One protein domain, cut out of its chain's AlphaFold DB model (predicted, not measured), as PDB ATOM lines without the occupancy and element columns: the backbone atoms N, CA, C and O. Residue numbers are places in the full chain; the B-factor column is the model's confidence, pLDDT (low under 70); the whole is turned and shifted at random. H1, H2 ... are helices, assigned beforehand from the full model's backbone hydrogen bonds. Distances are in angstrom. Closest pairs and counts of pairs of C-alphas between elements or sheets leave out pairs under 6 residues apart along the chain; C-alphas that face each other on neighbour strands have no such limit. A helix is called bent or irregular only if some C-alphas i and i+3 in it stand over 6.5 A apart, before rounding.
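AT A GLANCE: This is residues 23 to 172 of the 172 residues of an uncharacterized protein of uncultured marine group II/III euryarchaeote KM3_178_D06 (UniProt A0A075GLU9). A long, sharply bent last helix, H10, arches along one side of a rounded ball of shorter helices, whose core is the short helix H8, with H1, H2, H5, H6 and the second arm H10b packed round it. H6 and H7 make a helical hairpin on which H3 and H5 pack, H3 on H7 and H5 on H6, while the small helices H4 and H9 lie far from the core. The printed part has 150 residues, with ten named helices, H1 to H10 in order along the chain, and no named strand; the class is all helix. The whole is compact, with a radius of gyration of the C-alphas of 14.2 A, and spans 39 by 33 by 28 A.

IN THESE COORDINATES: The longest helix, H10, residues 145 to 171, was assigned as one helix by its hydrogen bonds but is bent: C-alphas 155 and 158 are 8.1 A apart. Its arm H10a, residues 145 to 155, is 15.3 A long from first to last C-alpha, and H10b, residues 158 to 171, is 20.2 A long and ends with C-alpha 171 at (17.247, -24.115, 19.240). H8, residues 115 to 122, has C-alpha 115 at (8.232, -18.961, 24.157); it is only just irregular, with C-alphas 117 and 120 lying 6.7 A apart. H1, residues 23 to 31, begins with C-alpha 23 at (4.188, -26.727, 19.266). H2, residues 35 to 46, is 15.6 A long, H3, residues 48 to 57, is 14.2 A, H5, residues 70 to 80, is 15.3 A, and H6, residues 87 to 100, is 20.2 A. The shorter ones are H4, residues 61 to 65, H7, residues 105 to 111, and H9, residues 139 to 143.

HOW THE PARTS SIT: The lines of H10a and H10b are about perpendicular, at 84 degrees. H10b touches H2 at a shallow tilt of 15 degrees, opposite ways, the closest C-alphas being those of Ala 45 and Arg 164, 4.9 A apart. H10b also touches H8, the closest C-alphas being those of Ile 121 and Phe 160, 6.5 A apart. H8 is the hub, touching six helices. Among them is H6, which touches it with residues 90 to 94 alone, about perpendicular at 82 degrees, with the C-alphas of Ala 94 and Glu 116 closest at 5.3 A. H1 touches H8 at a steep tilt of 66 degrees, with the C-alphas of Ala 23 and Ile 117 closest at 6.2 A. H5 touches H6 at a steep tilt of 62 degrees, opposite ways, with the C-alphas of Ala 72 and Ala 93 closest at 3.8 A. In the hairpin of H6 and H7 the closest C-alphas are those of Gly 98 and Phe 110, 4.4 A apart. H3 touches H7, with the C-alphas of Val 55 and Pro 106 closest at 5.7 A. H9 and H10a touch only at the corner, only just, with the C-alphas of Leu 141 and Met 148 closest at 6.3 A. H4 touches no helix. Every O i to N i+4 pair is within hydrogen-bond range in H1 to H6, H9, H10a and H10b; H7 has 0 of 3, with 3 of 4 O i to N i+3 pairs, and H8 has 1 of 4, with 3 of 5.

THE WHOLE: The two C-alphas farthest apart, those of Pro 34 and Asp 143, are 41.3 A apart. The printed part has no cut and ends at Asp 172, the chain's last residue. The link from H8 to H9, residues 123 to 138, is long; that from H5 to H6 is short, and the other links are tight. The mean pLDDT of the printed part is 91.7, and residues 23 to 24 are under 70.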
ATOM      1  N   ALA A  23       2.783 -27.042  19.040       56.03
ATOM      2  CA  ALA A  23       4.188 -26.727  19.266       56.03
ATOM      3  C   ALA A  23       4.952 -26.518  17.947       56.03
ATOM      4  O   ALA A  23       5.912 -25.758  17.928       56.03
ATOM      5  N   ARG A  24       4.545 -27.136  16.822       63.50
ATOM      6  CA  ARG A  24       5.275 -26.983  15.546       63.50
ATOM      7  C   ARG A  24       5.360 -25.521  15.110       63.50
ATOM      8  O   ARG A  24       6.433 -25.101  14.705       63.50
ATOM      9  N   GLY A  25       4.274 -24.754  15.242       77.94
ATOM     10  CA  GLY A  25       4.268 -23.326  14.905       77.94
ATOM     11  C   GLY A  25       5.203 -22.509  15.800       77.94
ATOM     12  O   GLY A  25       6.036 -21.767  15.290       77.94
ATOM     13  N   ALA A  26       5.122 -22.722  17.114       83.31
ATOM     14  CA  ALA A  26       5.971 -22.058  18.102       83.31
ATOM     15  C   ALA A  26       7.464 -22.362  17.886       83.31
ATOM     16  O   ALA A  26       8.288 -21.456  17.842       83.31
ATOM     17  N   TYR A  27       7.808 -23.633  17.639       86.62
ATOM     18  CA  TYR A  27       9.171 -24.044  17.298       86.62
ATOM     19  C   TYR A  27       9.652 -23.429  15.977       86.62
ATOM     20  O   TYR A  27      10.822 -23.076  15.876       86.62
ATOM     21  N   THR A  28       8.794 -23.299  14.960       88.25
ATOM     22  CA  THR A  28       9.170 -22.638  13.699       88.25
ATOM     23  C   THR A  28       9.509 -21.168  13.918       88.25
ATOM     24  O   THR A  28      10.483 -20.691  13.343       88.25
ATOM     25  N   VAL A  29       8.739 -20.466  14.753       89.44
ATOM     26  CA  VAL A  29       9.031 -19.075  15.130       89.44
ATOM     27  C   VAL A  29      10.340 -19.012  15.918       89.44
ATOM     28  O   VAL A  29      11.265 -18.335  15.483       89.44
ATOM     29  N   ALA A  30      10.464 -19.799  16.991       88.69
ATOM     30  CA  ALA A  30      11.638 -19.807  17.860       88.69
ATOM     31  C   ALA A  30      12.946 -20.125  17.108       88.69
ATOM     32  O   ALA A  30      13.979 -19.516  17.366       88.69
ATOM     33  N   ARG A  31      12.919 -21.033  16.121       90.75
ATOM     34  CA  ARG A  31      14.100 -21.372  15.301       90.75
ATOM     35  C   ARG A  31      14.594 -20.217  14.432       90.75
ATOM     36  O   ARG A  31      15.788 -20.151  14.153       90.75
ATOM     37  N   LYS A  32      13.697 -19.328  14.003       92.56
ATOM     38  CA  LYS A  32      14.023 -18.176  13.150       92.56
ATOM     39  C   LYS A  32      14.530 -16.966  13.938       92.56
ATOM     40  O   LYS A  32      14.928 -15.985  13.319       92.56
ATOM     41  N   LEU A  33      14.510 -17.022  15.269       93.38
ATOM     42  CA  LEU A  33      14.978 -15.926  16.110       93.38
ATOM     43  C   LEU A  33      16.501 -15.746  16.034       93.38
ATOM     44  O   LEU A  33      17.223 -16.716  15.760       93.38
ATOM     45  N   PRO A  34      16.996 -14.535  16.356       95.31
ATOM     46  CA  PRO A  34      18.408 -14.299  16.625       95.31
ATOM     47  C   PRO A  34      18.970 -15.286  17.654       95.31
ATOM     48  O   PRO A  34      18.279 -15.706  18.587       95.31
ATOM     49  N   LYS A  35      20.253 -15.640  17.505       94.00
ATOM     50  CA  LYS A  35      20.921 -16.652  18.343       94.00
ATOM     51  C   LYS A  35      20.835 -16.327  19.838       94.00
ATOM     52  O   LYS A  35      20.687 -17.241  20.639       94.00
ATOM     53  N   GLU A  36      20.903 -15.052  20.207       94.12
ATOM     54  CA  GLU A  36      20.816 -14.587  21.599       94.12
ATOM     55  C   GLU A  36      19.465 -14.932  22.234       94.12
ATOM     56  O   GLU A  36      19.425 -15.614  23.255       94.12
ATOM     57  N   GLN A  37      18.360 -14.612  21.558       93.81
ATOM     58  CA  GLN A  37      17.016 -14.945  22.037       93.81
ATOM     59  C   GLN A  37      16.785 -16.461  22.101       93.81
ATOM     60  O   GLN A  37      16.154 -16.965  23.030       93.81
ATOM     61  N   ARG A  38      17.332 -17.229  21.147       95.50
ATOM     62  CA  ARG A  38      17.281 -18.700  21.226       95.50
ATOM     63  C   ARG A  38      18.033 -19.223  22.446       95.50
ATOM     64  O   ARG A  38      17.522 -20.114  23.119       95.50
ATOM     65  N   LYS A  39      19.206 -18.661  22.760       96.12
ATOM     66  CA  LYS A  39      19.987 -19.039  23.947       96.12
ATOM     67  C   LYS A  39      19.222 -18.783  25.241       96.12
ATOM     68  O   LYS A  39      19.319 -19.613  26.137       96.12
ATOM     69  N   GLU A  40      18.438 -17.711  25.333       95.19
ATOM     70  CA  GLU A  40      17.580 -17.463  26.500       95.19
ATOM     71  C   GLU A  40      16.532 -18.569  26.683       95.19
ATOM     72  O   GLU A  40      16.409 -19.132  27.772       95.19
ATOM     73  N   LEU A  41      15.838 -18.966  25.608       95.94
ATOM     74  CA  LEU A  41      14.889 -20.090  25.646       95.94
ATOM     75  C   LEU A  41      15.586 -21.409  26.030       95.94
ATOM     76  O   LEU A  41      15.073 -22.190  26.835       95.94
ATOM     77  N   VAL A  42      16.770 -21.656  25.463       96.12
ATOM     78  CA  VAL A  42      17.584 -22.846  25.743       96.12
ATOM     79  C   VAL A  42      18.076 -22.856  27.188       96.12
ATOM     80  O   VAL A  42      18.087 -23.923  27.797       96.12
ATOM     81  N   ALA A  43      18.438 -21.711  27.769       96.31
ATOM     82  CA  ALA A  43      18.903 -21.617  29.152       96.31
ATOM     83  C   ALA A  43      17.835 -22.108  30.143       96.31
ATOM     84  O   ALA A  43      18.145 -22.910  31.024       96.31
ATOM     85  N   VAL A  44      16.567 -21.730  29.929       96.69
ATOM     86  CA  VAL A  44      15.433 -22.227  30.732       96.69
ATOM     87  C   VAL A  44      15.282 -23.742  30.605       96.69
ATOM     88  O   VAL A  44      15.049 -24.439  31.588       96.69
ATOM     89  N   ALA A  45      15.419 -24.287  29.393       95.50
ATOM     90  CA  ALA A  45      15.293 -25.726  29.176       95.50
ATOM     91  C   ALA A  45      16.485 -26.531  29.723       95.50
ATOM     92  O   ALA A  45      16.295 -27.659  30.202       95.50
ATOM     93  N   LYS A  46      17.698 -25.964  29.664       95.75
ATOM     94  CA  LYS A  46      18.928 -26.569  30.188       95.75
ATOM     95  C   LYS A  46      18.858 -26.703  31.704       95.75
ATOM     96  O   LYS A  46      19.112 -27.802  32.192       95.75
ATOM     97  N   ASP A  47      18.417 -25.672  32.422       95.69
ATOM     98  CA  ASP A  47      18.314 -25.702  33.886       95.69
ATOM     99  C   ASP A  47      17.008 -25.067  34.408       95.69
ATOM    100  O   ASP A  47      16.985 -23.916  34.859       95.69
ATOM    101  N   PRO A  48      15.885 -25.806  34.335       94.88
ATOM    102  CA  PRO A  48      14.583 -25.278  34.715       94.88
ATOM    103  C   PRO A  48      14.430 -25.103  36.226       94.88
ATOM    104  O   PRO A  48      13.650 -24.253  36.639       94.88
ATOM    105  N   GLU A  49      15.151 -25.875  37.048       94.56
ATOM    106  CA  GLU A  49      15.091 -25.724  38.507       94.56
ATOM    107  C   GLU A  49      15.749 -24.406  38.911       94.56
ATOM    108  O   GLU A  49      15.114 -23.591  39.574       94.56
ATOM    109  N   LYS A  50      16.960 -24.128  38.409       96.50
ATOM    110  CA  LYS A  50      17.642 -22.851  38.652       96.50
ATOM    111  C   LYS A  50      16.843 -21.658  38.134       96.50
ATOM    112  O   LYS A  50      16.810 -20.607  38.773       96.50
ATOM    113  N   TRP A  51      16.184 -21.805  36.983       96.94
ATOM    114  CA  TRP A  51      15.257 -20.786  36.494       96.94
ATOM    115  C   TRP A  51      14.066 -20.598  37.448       96.94
ATOM    116  O   TRP A  51      13.735 -19.461  37.780       96.94
ATOM    117  N   GLY A  52      13.463 -21.686  37.936       96.25
ATOM    118  CA  GLY A  52      12.374 -21.649  38.916       96.25
ATOM    119  C   GLY A  52      12.783 -20.971  40.225       96.25
ATOM    120  O   GLY A  52      12.065 -20.108  40.718       96.25
ATOM    121  N   GLU A  53      13.977 -21.262  40.740       96.44
ATOM    122  CA  GLU A  53      14.546 -20.580  41.909       96.44
ATOM    123  C   GLU A  53      14.730 -19.076  41.679       96.44
ATOM    124  O   GLU A  53      14.435 -18.274  42.565       96.44
ATOM    125  N   ALA A  54      15.202 -18.673  40.495       96.62
ATOM    126  CA  ALA A  54      15.331 -17.261  40.147       96.62
ATOM    127  C   ALA A  54      13.963 -16.561  40.102       96.62
ATOM    128  O   ALA A  54      13.844 -15.430  40.575       96.62
ATOM    129  N   VAL A  55      12.926 -17.234  39.583       96.75
ATOM    130  CA  VAL A  55      11.541 -16.736  39.627       96.75
ATOM    131  C   VAL A  55      11.087 -16.565  41.073       96.75
ATOM    132  O   VAL A  55      10.595 -15.493  41.407       96.75
ATOM    133  N   SER A  56      11.300 -17.564  41.934       95.62
ATOM    134  CA  SER A  56      10.945 -17.500  43.359       95.62
ATOM    135  C   SER A  56      11.611 -16.328  44.074       95.62
ATOM    136  O   SER A  56      10.955 -15.617  44.826       95.62
ATOM    137  N   LYS A  57      12.903 -16.087  43.815       95.56
ATOM    138  CA  LYS A  57      13.654 -14.968  44.411       95.56
ATOM    139  C   LYS A  57      13.155 -13.603  43.943       95.56
ATOM    140  O   LYS A  57      13.191 -12.649  44.709       95.56
ATOM    141  N   GLY A  58      12.722 -13.503  42.689       91.94
ATOM    142  CA  GLY A  58      12.158 -12.276  42.129       91.94
ATOM    143  C   GLY A  58      10.673 -12.077  42.438       91.94
ATOM    144  O   GLY A  58      10.103 -11.090  41.977       91.94
ATOM    145  N   TRP A  59      10.033 -13.009  43.148       94.81
ATOM    146  CA  TRP A  59       8.591 -13.006  43.349       94.81
ATOM    147  C   TRP A  59       8.179 -12.072  44.486       94.81
ATOM    148  O   TRP A  59       8.344 -12.377  45.664       94.81
ATOM    149  N   ASP A  60       7.588 -10.941  44.120       92.12
ATOM    150  CA  ASP A  60       7.006  -9.969  45.041       92.12
ATOM    151  C   ASP A  60       5.486  -9.973  44.848       92.12
ATOM    152  O   ASP A  60       4.984  -9.498  43.827       92.12
ATOM    153  N   VAL A  61       4.751 -10.551  45.805       85.50
ATOM    154  CA  VAL A  61       3.297 -10.772  45.688       85.50
ATOM    155  C   VAL A  61       2.553  -9.460  45.436       85.50
ATOM    156  O   VAL A  61       1.668  -9.432  44.585       85.50
ATOM    157  N   ALA A  62       2.950  -8.362  46.087       83.62
ATOM    158  CA  ALA A  62       2.287  -7.069  45.924       83.62
ATOM    159  C   ALA A  62       2.417  -6.537  44.488       83.62
ATOM    160  O   ALA A  62       1.456  -6.018  43.919       83.62
ATOM    161  N   LYS A  63       3.590  -6.708  43.869       87.12
ATOM    162  CA  LYS A  63       3.830  -6.292  42.477       87.12
ATOM    163  C   LYS A  63       3.200  -7.240  41.470       87.12
ATOM    164  O   LYS A  63       2.717  -6.803  40.431       87.12
ATOM    165  N   VAL A  64       3.227  -8.535  41.764       85.19
ATOM    166  CA  VAL A  64       2.677  -9.560  40.879       85.19
ATOM    167  C   VAL A  64       1.158  -9.445  40.821       85.19
ATOM    168  O   VAL A  64       0.610  -9.431  39.725       85.19
ATOM    169  N   GLU A  65       0.472  -9.281  41.954       85.50
ATOM    170  CA  GLU A  65      -0.991  -9.169  41.987       85.50
ATOM    171  C   GLU A  65      -1.557  -7.972  41.213       85.50
ATOM    172  O   GLU A  65      -2.719  -8.020  40.807       85.50
ATOM    173  N   ALA A  66      -0.749  -6.936  40.970       85.19
ATOM    174  CA  ALA A  66      -1.116  -5.804  40.121       85.19
ATOM    175  C   ALA A  66      -1.220  -6.167  38.622       85.19
ATOM    176  O   ALA A  66      -1.713  -5.366  37.828       85.19
ATOM    177  N   VAL A  67      -0.773  -7.362  38.215       88.38
ATOM    178  CA  VAL A  67      -0.808  -7.858  36.832       88.38
ATOM    179  C   VAL A  67      -1.918  -8.900  36.660       88.38
ATOM    180  O   VAL A  67      -2.005  -9.861  37.416       88.38
ATOM    181  N   GLU A  68      -2.736  -8.790  35.610       87.44
ATOM    182  CA  GLU A  68      -3.760  -9.801  35.306       87.44
ATOM    183  C   GLU A  68      -3.151 -11.042  34.627       87.44
ATOM    184  O   GLU A  68      -2.897 -11.059  33.416       87.44
ATOM    185  N   ALA A  69      -2.942 -12.105  35.407       92.12
ATOM    186  CA  ALA A  69      -2.301 -13.339  34.948       92.12
ATOM    187  C   ALA A  69      -3.098 -14.625  35.231       92.12
ATOM    188  O   ALA A  69      -2.560 -15.728  35.090       92.12
ATOM    189  N   LYS A  70      -4.390 -14.531  35.578       93.44
ATOM    190  CA  LYS A  70      -5.220 -15.706  35.905       93.44
ATOM    191  C   LYS A  70      -5.240 -16.751  34.787       93.44
ATOM    192  O   LYS A  70      -5.210 -17.952  35.056       93.44
ATOM    193  N   GLY A  71      -5.271 -16.305  33.530       94.00
ATOM    194  CA  GLY A  71      -5.248 -17.184  32.358       94.00
ATOM    195  C   GLY A  71      -3.979 -18.037  32.293       94.00
ATOM    196  O   GLY A  71      -4.071 -19.251  32.121       94.00
ATOM    197  N   ALA A  72      -2.808 -17.441  32.532       96.38
ATOM    198  CA  ALA A  72      -1.535 -18.150  32.553       96.38
ATOM    199  C   ALA A  72      -1.520 -19.270  33.593       96.38
ATOM    200  O   ALA A  72      -1.198 -20.408  33.253       96.38
ATOM    201  N   PHE A  73      -1.916 -18.986  34.836       96.00
ATOM    202  CA  PHE A  73      -1.914 -19.996  35.899       96.00
ATOM    203  C   PHE A  73      -3.006 -21.052  35.718       96.00
ATOM    204  O   PHE A  73      -2.780 -22.222  36.034       96.00
ATOM    205  N   ALA A  74      -4.137 -20.704  35.097       96.19
ATOM    206  CA  ALA A  74      -5.106 -21.695  34.642       96.19
ATOM    207  C   ALA A  74      -4.493 -22.649  33.602       96.19
ATOM    208  O   ALA A  74      -4.636 -23.869  33.719       96.19
ATOM    209  N   THR A  75      -3.758 -22.132  32.617       97.06
ATOM    210  CA  THR A  75      -3.095 -22.953  31.594       97.06
ATOM    211  C   THR A  75      -1.958 -23.794  32.166       97.06
ATOM    212  O   THR A  75      -1.887 -24.993  31.888       97.06
ATOM    213  N   LEU A  76      -1.088 -23.211  32.997       96.19
ATOM    214  CA  LEU A  76      -0.022 -23.947  33.681       96.19
ATOM    215  C   LEU A  76      -0.614 -25.050  34.564       96.19
ATOM    216  O   LEU A  76      -0.129 -26.179  34.537       96.19
ATOM    217  N   GLY A  77      -1.719 -24.778  35.261       95.12
ATOM    218  CA  GLY A  77      -2.384 -25.761  36.110       95.12
ATOM    219  C   GLY A  77      -2.968 -26.918  35.300       95.12
ATOM    220  O   GLY A  77      -2.816 -28.079  35.681       95.12
ATOM    221  N   LYS A  78      -3.550 -26.641  34.122       95.31
ATOM    222  CA  LYS A  78      -3.959 -27.698  33.183       95.31
ATOM    223  C   LYS A  78      -2.766 -28.551  32.764       95.31
ATOM    224  O   LYS A  78      -2.896 -29.771  32.748       95.31
ATOM    225  N   ILE A  79      -1.620 -27.936  32.458       92.81
ATOM    226  CA  ILE A  79      -0.398 -28.653  32.066       92.81
ATOM    227  C   ILE A  79       0.089 -29.566  33.196       92.81
ATOM    228  O   ILE A  79       0.301 -30.754  32.939       92.81
ATOM    229  N   VAL A  80       0.212 -29.053  34.428       92.25
ATOM    230  CA  VAL A  80       0.625 -29.853  35.598       92.25
ATOM    231  C   VAL A  80      -0.313 -31.037  35.791       92.25
ATOM    232  O   VAL A  80       0.134 -32.176  35.869       92.25
ATOM    233  N   LEU A  81      -1.624 -30.789  35.777       91.06
ATOM    234  CA  LEU A  81      -2.649 -31.820  35.961       91.06
ATOM    235  C   LEU A  81      -2.835 -32.724  34.735       91.06
ATOM    236  O   LEU A  81      -3.692 -33.609  34.739       91.06
ATOM    237  N   GLY A  82      -2.074 -32.509  33.659       88.62
ATOM    238  CA  GLY A  82      -2.153 -33.336  32.465       88.62
ATOM    239  C   GLY A  82      -3.425 -33.171  31.641       88.62
ATOM    240  O   GLY A  82      -3.750 -34.054  30.843       88.62
ATOM    241  N   ARG A  83      -4.150 -32.072  31.845       91.25
ATOM    242  CA  ARG A  83      -5.339 -31.694  31.085       91.25
ATOM    243  C   ARG A  83      -4.931 -31.101  29.735       91.25
ATOM    244  O   ARG A  83      -3.814 -30.623  29.543       91.25
ATOM    245  N   LYS A  84      -5.848 -31.155  28.770       89.25
ATOM    246  CA  LYS A  84      -5.622 -30.595  27.432       89.25
ATOM    247  C   LYS A  84      -5.609 -29.063  27.486       89.25
ATOM    248  O   LYS A  84      -6.392 -28.469  28.218       89.25
ATOM    249  N   THR A  85      -4.755 -28.467  26.660       92.44
ATOM    250  CA  THR A  85      -4.670 -27.022  26.395       92.44
ATOM    251  C   THR A  85      -4.724 -26.795  24.889       92.44
ATOM    252  O   THR A  85      -4.184 -27.625  24.147       92.44
ATOM    253  N   ASP A  86      -5.276 -25.676  24.434       90.56
ATOM    254  CA  ASP A  86      -5.257 -25.298  23.016       90.56
ATOM    255  C   ASP A  86      -4.159 -24.267  22.675       90.56
ATOM    256  O   ASP A  86      -3.336 -23.888  23.512       90.56
ATOM    257  N   LYS A  87      -4.074 -23.875  21.396       88.38
ATOM    258  CA  LYS A  87      -3.037 -22.958  20.897       88.38
ATOM    259  C   LYS A  87      -3.243 -21.527  21.382       88.38
ATOM    260  O   LYS A  87      -2.258 -20.869  21.715       88.38
ATOM    261  N   ALA A  88      -4.483 -21.044  21.361       91.81
ATOM    262  CA  ALA A  88      -4.801 -19.680  21.752       91.81
ATOM    263  C   ALA A  88      -4.549 -19.504  23.251       91.81
ATOM    264  O   ALA A  88      -3.845 -18.579  23.643       91.81
ATOM    265  N   GLU A  89      -4.990 -20.480  24.045       94.06
ATOM    266  CA  GLU A  89      -4.745 -20.567  25.478       94.06
ATOM    267  C   GLU A  89      -3.242 -20.510  25.798       94.06
ATOM    268  O   GLU A  89      -2.799 -19.682  26.589       94.06
ATOM    269  N   ARG A  90      -2.419 -21.346  25.150       95.06
ATOM    270  CA  ARG A  90      -0.964 -21.352  25.396       95.06
ATOM    271  C   ARG A  90      -0.288 -20.047  24.985       95.06
ATOM    272  O   ARG A  90       0.598 -19.580  25.692       95.06
ATOM    273  N   LYS A  91      -0.696 -19.451  23.863       94.62
ATOM    274  CA  LYS A  91      -0.160 -18.156  23.426       94.62
ATOM    275  C   LYS A  91      -0.519 -17.053  24.425       94.62
ATOM    276  O   LYS A  91       0.342 -16.262  24.795       94.62
ATOM    277  N   GLN A  92      -1.764 -17.028  24.897       95.62
ATOM    278  CA  GLN A  92      -2.215 -16.076  25.911       95.62
ATOM    279  C   GLN A  92      -1.474 -16.266  27.238       95.62
ATOM    280  O   GLN A  92      -1.045 -15.281  27.834       95.62
ATOM    281  N   ALA A  93      -1.262 -17.512  27.667       97.06
ATOM    282  CA  ALA A  93      -0.497 -17.820  28.869       97.06
ATOM    283  C   ALA A  93       0.947 -17.309  28.781       97.06
ATOM    284  O   ALA A  93       1.422 -16.676  29.718       97.06
ATOM    285  N   ALA A  94       1.627 -17.528  27.650       96.94
ATOM    286  CA  ALA A  94       2.960 -16.973  27.421       96.94
ATOM    287  C   ALA A  94       2.942 -15.436  27.491       96.94
ATOM    288  O   ALA A  94       3.715 -14.855  28.243       96.94
ATOM    289  N   ASN A  95       1.999 -14.773  26.814       96.00
ATOM    290  CA  ASN A  95       1.882 -13.313  26.872       96.00
ATOM    291  C   ASN A  95       1.693 -12.796  28.309       96.00
ATOM    292  O   ASN A  95       2.382 -11.869  28.719       96.00
ATOM    293  N   GLN A  96       0.799 -13.410  29.090       96.69
ATOM    294  CA  GLN A  96       0.553 -13.022  30.482       96.69
ATOM    295  C   GLN A  96       1.768 -13.268  31.389       96.69
ATOM    296  O   GLN A  96       2.081 -12.422  32.221       96.69
ATOM    297  N   LEU A  97       2.503 -14.371  31.207       97.00
ATOM    298  CA  LEU A  97       3.775 -14.581  31.911       97.00
ATOM    299  C   LEU A  97       4.816 -13.523  31.517       97.00
ATOM    300  O   LEU A  97       5.533 -13.028  32.380       97.00
ATOM    301  N   GLY A  98       4.856 -13.125  30.243       96.19
ATOM    302  CA  GLY A  98       5.700 -12.028  29.769       96.19
ATOM    303  C   GLY A  98       5.366 -10.692  30.438       96.19
ATOM    304  O   GLY A  98       6.282  -9.957  30.801       96.19
ATOM    305  N   LEU A  99       4.079 -10.409  30.687       95.25
ATOM    306  CA  LEU A  99       3.647  -9.226  31.444       95.25
ATOM    307  C   LEU A  99       4.135  -9.271  32.894       95.25
ATOM    308  O   LEU A  99       4.658  -8.273  33.385       95.25
ATOM    309  N   ILE A 100       4.055 -10.427  33.562       95.00
ATOM    310  CA  ILE A 100       4.659 -10.596  34.896       95.00
ATOM    311  C   ILE A 100       6.181 -10.393  34.827       95.00
ATOM    312  O   ILE A 100       6.773  -9.874  35.767       95.00
ATOM    313  N   GLY A 101       6.817 -10.697  33.692       93.56
ATOM    314  CA  GLY A 101       8.222 -10.390  33.403       93.56
ATOM    315  C   GLY A 101       8.636  -8.930  33.630       93.56
ATOM    316  O   GLY A 101       9.812  -8.647  33.878       93.56
ATOM    317  N   THR A 102       7.695  -7.984  33.595       92.19
ATOM    318  CA  THR A 102       7.976  -6.575  33.920       92.19
ATOM    319  C   THR A 102       8.409  -6.395  35.377       92.19
ATOM    320  O   THR A 102       9.312  -5.601  35.641       92.19
ATOM    321  N   VAL A 103       7.850  -7.199  36.289       93.62
ATOM    322  CA  VAL A 103       8.103  -7.160  37.737       93.62
ATOM    323  C   VAL A 103       8.951  -8.340  38.234       93.62
ATOM    324  O   VAL A 103       9.726  -8.174  39.169       93.62
ATOM    325  N   VAL A 104       8.888  -9.501  37.572       95.25
ATOM    326  CA  VAL A 104       9.692 -10.702  37.862       95.25
ATOM    327  C   VAL A 104      10.607 -10.995  36.671       95.25
ATOM    328  O   VAL A 104      10.242 -11.718  35.745       95.25
ATOM    329  N   ALA A 105      11.818 -10.436  36.682       95.62
ATOM    330  CA  ALA A 105      12.707 -10.412  35.514       95.62
ATOM    331  C   ALA A 105      12.922 -11.767  34.791       95.62
ATOM    332  O   ALA A 105      12.890 -11.772  33.559       95.62
ATOM    333  N   PRO A 106      13.068 -12.926  35.471       96.38
ATOM    334  CA  PRO A 106      13.228 -14.213  34.782       96.38
ATOM    335  C   PRO A 106      12.045 -14.623  33.888       96.38
ATOM    336  O   PRO A 106      12.227 -15.413  32.960       96.38
ATOM    337  N   LEU A 107      10.842 -14.085  34.127       96.94
ATOM    338  CA  LEU A 107       9.661 -14.338  33.298       96.94
ATOM    339  C   LEU A 107       9.666 -13.543  31.978       96.94
ATOM    340  O   LEU A 107       8.885 -13.867  31.084       96.94
ATOM    341  N   ARG A 108      10.586 -12.583  31.782       96.00
ATOM    342  CA  ARG A 108      10.746 -11.845  30.507       96.00
ATOM    343  C   ARG A 108      11.061 -12.743  29.321       96.00
ATOM    344  O   ARG A 108      10.728 -12.387  28.196       96.00
ATOM    345  N   VAL A 109      11.604 -13.936  29.564       96.81
ATOM    346  CA  VAL A 109      11.784 -14.968  28.534       96.81
ATOM    347  C   VAL A 109      10.485 -15.262  27.769       96.81
ATOM    348  O   VAL A 109      10.515 -15.628  26.597       96.81
ATOM    349  N   PHE A 110       9.322 -15.052  28.395       97.19
ATOM    350  CA  PHE A 110       8.028 -15.233  27.745       97.19
ATOM    351  C   PHE A 110       7.625 -14.102  26.792       97.19
ATOM    352  O   PHE A 110       6.734 -14.297  25.969       97.19
ATOM    353  N   MET A 111       8.317 -12.961  26.822       95.75
ATOM    354  CA  MET A 111       8.176 -11.905  25.814       95.75
ATOM    355  C   MET A 111       8.815 -12.301  24.473       95.75
ATOM    356  O   MET A 111       8.515 -11.694  23.445       95.75
ATOM    357  N   ILE A 112       9.669 -13.331  24.459       95.75
ATOM    358  CA  ILE A 112      10.278 -13.855  23.237       95.75
ATOM    359  C   ILE A 112       9.208 -14.579  22.397       95.75
ATOM    360  O   ILE A 112       8.504 -15.453  22.915       95.75
ATOM    361  N   PRO A 113       9.085 -14.289  21.088       93.25
ATOM    362  CA  PRO A 113       8.138 -14.985  20.224       93.25
ATOM    363  C   PRO A 113       8.390 -16.500  20.176       93.25
ATOM    364  O   PRO A 113       9.508 -16.949  19.944       93.25
ATOM    365  N   GLY A 114       7.347 -17.316  20.340       92.31
ATOM    366  CA  GLY A 114       7.493 -18.777  20.355       92.31
ATOM    367  C   GLY A 114       7.865 -19.358  21.726       92.31
ATOM    368  O   GLY A 114       8.063 -20.570  21.831       92.31
ATOM    369  N   SER A 115       7.943 -18.536  22.779       95.75
ATOM    370  CA  SER A 115       8.232 -18.961  24.157       95.75
ATOM    371  C   SER A 115       7.185 -19.911  24.752       95.75
ATOM    372  O   SER A 115       7.468 -20.600  25.732       95.75
ATOM    373  N   GLU A 116       6.003 -20.067  24.137       94.88
ATOM    374  CA  GLU A 116       4.975 -21.019  24.575       94.88
ATOM    375  C   GLU A 116       5.443 -22.493  24.556       94.88
ATOM    376  O   GLU A 116       4.814 -23.370  25.170       94.88
ATOM    377  N   ILE A 117       6.567 -22.780  23.881       93.81
ATOM    378  CA  ILE A 117       7.267 -24.071  23.960       93.81
ATOM    379  C   ILE A 117       7.751 -24.384  25.382       93.81
ATOM    380  O   ILE A 117       7.809 -25.558  25.748       93.81
ATOM    381  N   LEU A 118       8.044 -23.360  26.194       95.81
ATOM    382  CA  LEU A 118       8.554 -23.500  27.558       95.81
ATOM    383  C   LEU A 118       7.456 -23.828  28.570       95.81
ATOM    384  O   LEU A 118       7.768 -24.357  29.631       95.81
ATOM    385  N   LEU A 119       6.174 -23.602  28.255       95.19
ATOM    386  CA  LEU A 119       5.055 -23.828  29.190       95.19
ATOM    387  C   LEU A 119       5.007 -25.261  29.740       95.19
ATOM    388  O   LEU A 119       4.632 -25.470  30.889       95.19
ATOM    389  N   GLY A 120       5.410 -26.249  28.932       91.81
ATOM    390  CA  GLY A 120       5.493 -27.650  29.365       91.81
ATOM    391  C   GLY A 120       6.597 -27.921  30.390       91.81
ATOM    392  O   GLY A 120       6.518 -28.904  31.117       91.81
ATOM    393  N   ILE A 121       7.607 -27.056  30.445       93.31
ATOM    394  CA  ILE A 121       8.729 -27.130  31.378       93.31
ATOM    395  C   ILE A 121       8.402 -26.284  32.611       93.31
ATOM    396  O   ILE A 121       8.396 -26.798  33.729       93.31
ATOM    397  N   VAL A 122       8.050 -25.009  32.412       94.00
ATOM    398  CA  VAL A 122       7.886 -24.054  33.519       94.00
ATOM    399  C   VAL A 122       6.727 -24.394  34.448       94.00
ATOM    400  O   VAL A 122       6.814 -24.128  35.640       94.00
ATOM    401  N   ALA A 123       5.680 -25.061  33.951       94.88
ATOM    402  CA  ALA A 123       4.553 -25.493  34.775       94.88
ATOM    403  C   ALA A 123       4.986 -26.356  35.979       94.88
ATOM    404  O   ALA A 123       4.316 -26.348  37.006       94.88
ATOM    405  N   PHE A 124       6.111 -27.070  35.872       93.31
ATOM    406  CA  PHE A 124       6.623 -27.963  36.918       93.31
ATOM    407  C   PHE A 124       7.693 -27.339  37.826       93.31
ATOM    408  O   PHE A 124       8.191 -28.033  38.711       93.31
ATOM    409  N   VAL A 125       8.082 -26.086  37.581       93.81
ATOM    410  CA  VAL A 125       9.132 -25.377  38.343       93.81
ATOM    411  C   VAL A 125       8.706 -23.981  38.802       93.81
ATOM    412  O   VAL A 125       9.411 -23.353  39.582       93.81
ATOM    413  N   ILE A 126       7.555 -23.486  38.335       93.94
ATOM    414  CA  ILE A 126       6.949 -22.250  38.832       93.94
ATOM    415  C   ILE A 126       6.662 -22.399  40.343       93.94
ATOM    416  O   ILE A 126       6.213 -23.473  40.769       93.94
ATOM    417  N   PRO A 127       6.895 -21.363  41.167       93.38
ATOM    418  CA  PRO A 127       6.678 -21.445  42.608       93.38
ATOM    419  C   PRO A 127       5.192 -21.370  42.954       93.38
ATOM    420  O   PRO A 127       4.697 -20.348  43.414       93.38
ATOM    421  N   TRP A 128       4.465 -22.467  42.743       94.25
ATOM    422  CA  TRP A 128       3.015 -22.541  42.947       94.25
ATOM    423  C   TRP A 128       2.549 -22.057  44.325       94.25
ATOM    424  O   TRP A 128       1.479 -21.470  44.410       94.25
ATOM    425  N   ARG A 129       3.358 -22.237  45.379       92.75
ATOM    426  CA  ARG A 129       3.069 -21.725  46.733       92.75
ATOM    427  C   ARG A 129       3.033 -20.200  46.839       92.75
ATOM    428  O   ARG A 129       2.408 -19.680  47.749       92.75
ATOM    429  N   LEU A 130       3.739 -19.496  45.956       92.81
ATOM    430  CA  LEU A 130       3.792 -18.032  45.943       92.81
ATOM    431  C   LEU A 130       2.733 -17.425  45.010       92.81
ATOM    432  O   LEU A 130       2.509 -16.215  45.025       92.81
ATOM    433  N   VAL A 131       2.099 -18.250  44.170       92.62
ATOM    434  CA  VAL A 131       1.076 -17.804  43.224       92.62
ATOM    435  C   VAL A 131      -0.207 -17.468  43.989       92.62
ATOM    436  O   VAL A 131      -0.685 -18.311  44.742       92.62
ATOM    437  N   PRO A 132      -0.817 -16.290  43.760       92.06
ATOM    438  CA  PRO A 132      -2.102 -15.942  44.353       92.06
ATOM    439  C   PRO A 132      -3.182 -17.005  44.121       92.06
ATOM    440  O   PRO A 132      -3.490 -17.361  42.980       92.06
ATOM    441  N   ASP A 133      -3.840 -17.442  45.193       91.56
ATOM    442  CA  ASP A 133      -4.886 -18.474  45.160       91.56
ATOM    443  C   ASP A 133      -6.014 -18.174  44.166       91.56
ATOM    444  O   ASP A 133      -6.532 -19.074  43.495       91.56
ATOM    445  N   LYS A 134      -6.363 -16.888  44.021       91.00
ATOM    446  CA  LYS A 134      -7.379 -16.387  43.079       91.00
ATOM    447  C   LYS A 134      -7.055 -16.706  41.612       91.00
ATOM    448  O   LYS A 134      -7.960 -16.746  40.773       91.00
ATOM    449  N   TRP A 135      -5.784 -16.961  41.297       93.19
ATOM    450  CA  TRP A 135      -5.316 -17.335  39.963       93.19
ATOM    451  C   TRP A 135      -5.226 -18.840  39.736       93.19
ATOM    452  O   TRP A 135      -5.124 -19.262  38.586       93.19
ATOM    453  N   ILE A 136      -5.292 -19.655  40.791       93.00
ATOM    454  CA  ILE A 136      -5.211 -21.114  40.702       93.00
ATOM    455  C   ILE A 136      -6.639 -21.680  40.680       93.00
ATOM    456  O   ILE A 136      -7.266 -21.831  41.732       93.00
ATOM    457  N   PRO A 137      -7.202 -22.039  39.510       91.06
ATOM    458  CA  PRO A 137      -8.592 -22.493  39.430       91.06
ATOM    459  C   PRO A 137      -8.786 -23.937  39.916       91.06
ATOM    460  O   PRO A 137      -9.918 -24.393  40.052       91.06
ATOM    461  N   PHE A 138      -7.704 -24.684  40.150       93.56
ATOM    462  CA  PHE A 138      -7.764 -26.087  40.548       93.56
ATOM    463  C   PHE A 138      -7.495 -26.228  42.039       93.56
ATOM    464  O   PHE A 138      -6.361 -26.051  42.476       93.56
ATOM    465  N   LYS A 139      -8.528 -26.613  42.796       91.69
ATOM    466  CA  LYS A 139      -8.452 -26.799  44.251       91.69
ATOM    467  C   LYS A 139      -7.271 -27.681  44.677       91.69
ATOM    468  O   LYS A 139      -6.511 -27.293  45.545       91.69
ATOM    469  N   SER A 140      -7.034 -28.799  43.986       89.25
ATOM    470  CA  SER A 140      -5.916 -29.700  44.302       89.25
ATOM    471  C   SER A 140      -4.541 -29.023  44.238       89.25
ATOM    472  O   SER A 140      -3.681 -29.318  45.058       89.25
ATOM    473  N   LEU A 141      -4.327 -28.119  43.272       90.31
ATOM    474  CA  LEU A 141      -3.073 -27.368  43.155       90.31
ATOM    475  C   LEU A 141      -2.986 -26.217  44.151       90.31
ATOM    476  O   LEU A 141      -1.881 -25.846  44.515       90.31
ATOM    477  N   ARG A 142      -4.120 -25.647  44.557       91.00
ATOM    478  CA  ARG A 142      -4.165 -24.576  45.554       91.00
ATOM    479  C   ARG A 142      -3.847 -25.113  46.947       91.00
ATOM    480  O   ARG A 142      -2.999 -24.565  47.632       91.00
ATOM    481  N   ASP A 143      -4.484 -26.222  47.310       90.50
ATOM    482  CA  ASP A 143      -4.394 -26.781  48.655       90.50
ATOM    483  C   ASP A 143      -3.027 -27.453  48.886       90.50
ATOM    484  O   ASP A 143      -2.393 -27.222  49.908       90.50
ATOM    485  N   ASN A 144      -2.538 -28.245  47.915       91.56
ATOM    486  CA  ASN A 144      -1.305 -29.038  48.048       91.56
ATOM    487  C   ASN A 144      -0.380 -28.921  46.814       91.56
ATOM    488  O   ASN A 144      -0.091 -29.924  46.150       91.56
ATOM    489  N   PRO A 145       0.112 -27.715  46.469       89.50
ATOM    490  CA  PRO A 145       0.837 -27.464  45.222       89.50
ATOM    491  C   PRO A 145       2.076 -28.343  45.036       89.50
ATOM    492  O   PRO A 145       2.253 -28.944  43.979       89.50
ATOM    493  N   GLU A 146       2.940 -28.440  46.046       89.12
ATOM    494  CA  GLU A 146       4.213 -29.160  45.912       89.12
ATOM    495  C   GLU A 146       4.036 -30.660  45.757       89.12
ATOM    496  O   GLU A 146       4.690 -31.264  44.908       89.12
ATOM    497  N   GLU A 147       3.135 -31.255  46.535       90.31
ATOM    498  CA  GLU A 147       2.851 -32.681  46.443       90.31
ATOM    499  C   GLU A 147       2.270 -33.019  45.068       90.31
ATOM    500  O   GLU A 147       2.770 -33.915  44.386       90.31
ATOM    501  N   MET A 148       1.292 -32.236  44.604       89.75
ATOM    502  CA  MET A 148       0.682 -32.413  43.285       89.75
ATOM    503  C   MET A 148       1.689 -32.244  42.150       89.75
ATOM    504  O   MET A 148       1.722 -33.055  41.219       89.75
ATOM    505  N   VAL A 149       2.536 -31.216  42.210       90.94
ATOM    506  CA  VAL A 149       3.575 -30.993  41.200       90.94
ATOM    507  C   VAL A 149       4.598 -32.121  41.237       90.94
ATOM    508  O   VAL A 149       4.928 -32.650  40.177       90.94
ATOM    509  N   ALA A 150       5.068 -32.540  42.413       89.75
ATOM    510  CA  ALA A 150       6.033 -33.626  42.556       89.75
ATOM    511  C   ALA A 150       5.469 -34.959  42.047       89.75
ATOM    512  O   ALA A 150       6.152 -35.676  41.311       89.75
ATOM    513  N   GLU A 151       4.217 -35.277  42.369       90.00
ATOM    514  CA  GLU A 151       3.526 -36.476  41.898       90.00
ATOM    515  C   GLU A 151       3.386 -36.472  40.369       90.00
ATOM    516  O   GLU A 151       3.749 -37.443  39.695       90.00
ATOM    517  N   GLN A 152       2.911 -35.365  39.787       88.81
ATOM    518  CA  GLN A 152       2.748 -35.247  38.337       88.81
ATOM    519  C   GLN A 152       4.089 -35.235  37.611       88.81
ATOM    520  O   GLN A 152       4.227 -35.879  36.569       88.81
ATOM    521  N   LYS A 153       5.097 -34.566  38.176       86.31
ATOM    522  CA  LYS A 153       6.467 -34.561  37.667       86.31
ATOM    523  C   LYS A 153       7.015 -35.981  37.663       86.31
ATOM    524  O   LYS A 153       7.425 -36.426  36.599       86.31
ATOM    525  N   ARG A 154       6.888 -36.746  38.759       88.75
ATOM    526  CA  ARG A 154       7.239 -38.184  38.838       88.75
ATOM    527  C   ARG A 154       6.545 -39.005  37.747       88.75
ATOM    528  O   ARG A 154       7.219 -39.678  36.968       88.75
ATOM    529  N   LYS A 155       5.219 -38.881  37.619       87.75
ATOM    530  CA  LYS A 155       4.416 -39.573  36.591       87.75
ATOM    531  C   LYS A 155       4.832 -39.209  35.162       87.75
ATOM    532  O   LYS A 155       4.762 -40.041  34.260       87.75
ATOM    533  N   ARG A 156       5.265 -37.966  34.938       82.31
ATOM    534  CA  ARG A 156       5.562 -37.402  33.612       82.31
ATOM    535  C   ARG A 156       7.051 -37.139  33.388       82.31
ATOM    536  O   ARG A 156       7.391 -36.500  32.395       82.31
ATOM    537  N   MET A 157       7.949 -37.687  34.213       82.88
ATOM    538  CA  MET A 157       9.392 -37.387  34.164       82.88
ATOM    539  C   MET A 157       9.988 -37.618  32.783       82.88
ATOM    540  O   MET A 157      10.764 -36.804  32.286       82.88
ATOM    541  N   LYS A 158       9.611 -38.727  32.137       84.44
ATOM    542  CA  LYS A 158      10.090 -39.057  30.792       84.44
ATOM    543  C   LYS A 158       9.659 -38.006  29.766       84.44
ATOM    544  O   LYS A 158      10.447 -37.653  28.894       84.44
ATOM    545  N   LEU A 159       8.428 -37.502  29.876       78.44
ATOM    546  CA  LEU A 159       7.914 -36.447  29.006       78.44
ATOM    547  C   LEU A 159       8.614 -35.116  29.290       78.44
ATOM    548  O   LEU A 159       9.093 -34.490  28.355       78.44
ATOM    549  N   PHE A 160       8.760 -34.744  30.561       83.00
ATOM    550  CA  PHE A 160       9.460 -33.529  30.977       83.00
ATOM    551  C   PHE A 160      10.907 -33.487  30.459       83.00
ATOM    552  O   PHE A 160      11.317 -32.513  29.833       83.00
ATOM    553  N   ARG A 161      11.666 -34.581  30.629       86.12
ATOM    554  CA  ARG A 161      13.029 -34.715  30.081       86.12
ATOM    555  C   ARG A 161      13.045 -34.598  28.557       86.12
ATOM    556  O   ARG A 161      13.894 -33.908  28.004       86.12
ATOM    557  N   LYS A 162      12.090 -35.238  27.879       87.06
ATOM    558  CA  LYS A 162      11.967 -35.188  26.417       87.06
ATOM    559  C   LYS A 162      11.641 -33.785  25.907       87.06
ATOM    560  O   LYS A 162      12.176 -33.388  24.877       87.06
ATOM    561  N   ASP A 163      10.767 -33.054  26.589       85.50
ATOM    562  CA  ASP A 163      10.397 -31.695  26.196       85.50
ATOM    563  C   ASP A 163      11.563 -30.725  26.406       85.50
ATOM    564  O   ASP A 163      11.851 -29.948  25.499       85.50
ATOM    565  N   ARG A 164      12.303 -30.846  27.518       90.44
ATOM    566  CA  ARG A 164      13.564 -30.115  27.734       90.44
ATOM    567  C   ARG A 164      14.574 -30.378  26.626       90.44
ATOM    568  O   ARG A 164      15.011 -29.437  25.971       90.44
ATOM    569  N   GLN A 165      14.890 -31.651  26.376       90.75
ATOM    570  CA  GLN A 165      15.870 -32.031  25.359       90.75
ATOM    571  C   GLN A 165      15.460 -31.521  23.976       90.75
ATOM    572  O   GLN A 165      16.274 -30.974  23.249       90.75
ATOM    573  N   ARG A 166      14.168 -31.594  23.640       90.38
ATOM    574  CA  ARG A 166      13.656 -31.087  22.366       90.38
ATOM    575  C   ARG A 166      13.850 -29.578  22.197       90.38
ATOM    576  O   ARG A 166      14.055 -29.145  21.067       90.38
ATOM    577  N   VAL A 167      13.712 -28.784  23.262       91.31
ATOM    578  CA  VAL A 167      13.986 -27.340  23.194       91.31
ATOM    579  C   VAL A 167      15.464 -27.112  22.910       91.31
ATOM    580  O   VAL A 167      15.773 -26.352  21.998       91.31
ATOM    581  N   VAL A 168      16.348 -27.820  23.622       92.00
ATOM    582  CA  VAL A 168      17.801 -27.750  23.407       92.00
ATOM    583  C   VAL A 168      18.148 -28.144  21.968       92.00
ATOM    584  O   VAL A 168      18.621 -27.303  21.217       92.00
ATOM    585  N   ASP A 169      17.785 -29.349  21.528       91.12
ATOM    586  CA  ASP A 169      18.148 -29.888  20.205       91.12
ATOM    587  C   ASP A 169      17.660 -29.040  19.024       91.12
ATOM    588  O   ASP A 169      18.199 -29.116  17.922       91.12
ATOM    589  N   LYS A 170      16.557 -28.304  19.199       89.69
ATOM    590  CA  LYS A 170      15.951 -27.535  18.106       89.69
ATOM    591  C   LYS A 170      16.425 -26.096  18.031       89.69
ATOM    592  O   LYS A 170      16.192 -25.485  16.985       89.69
ATOM    593  N   LEU A 171      16.958 -25.544  19.118       88.81
ATOM    594  CA  LEU A 171      17.247 -24.115  19.240       88.81
ATOM    595  C   LEU A 171      18.726 -23.791  19.495       88.81
ATOM    596  O   LEU A 171      19.111 -22.655  19.194       88.81
ATOM    597  N   ASP A 172      19.508 -24.738  20.030       80.44
ATOM    598  CA  ASP A 172      20.981 -24.663  20.112       80.44
ATOM    599  C   ASP A 172      21.589 -24.760  18.698       80.44
ATOM    600  O   ASP A 172      22.419 -23.883  18.353       80.44
TER     601      ASP A 172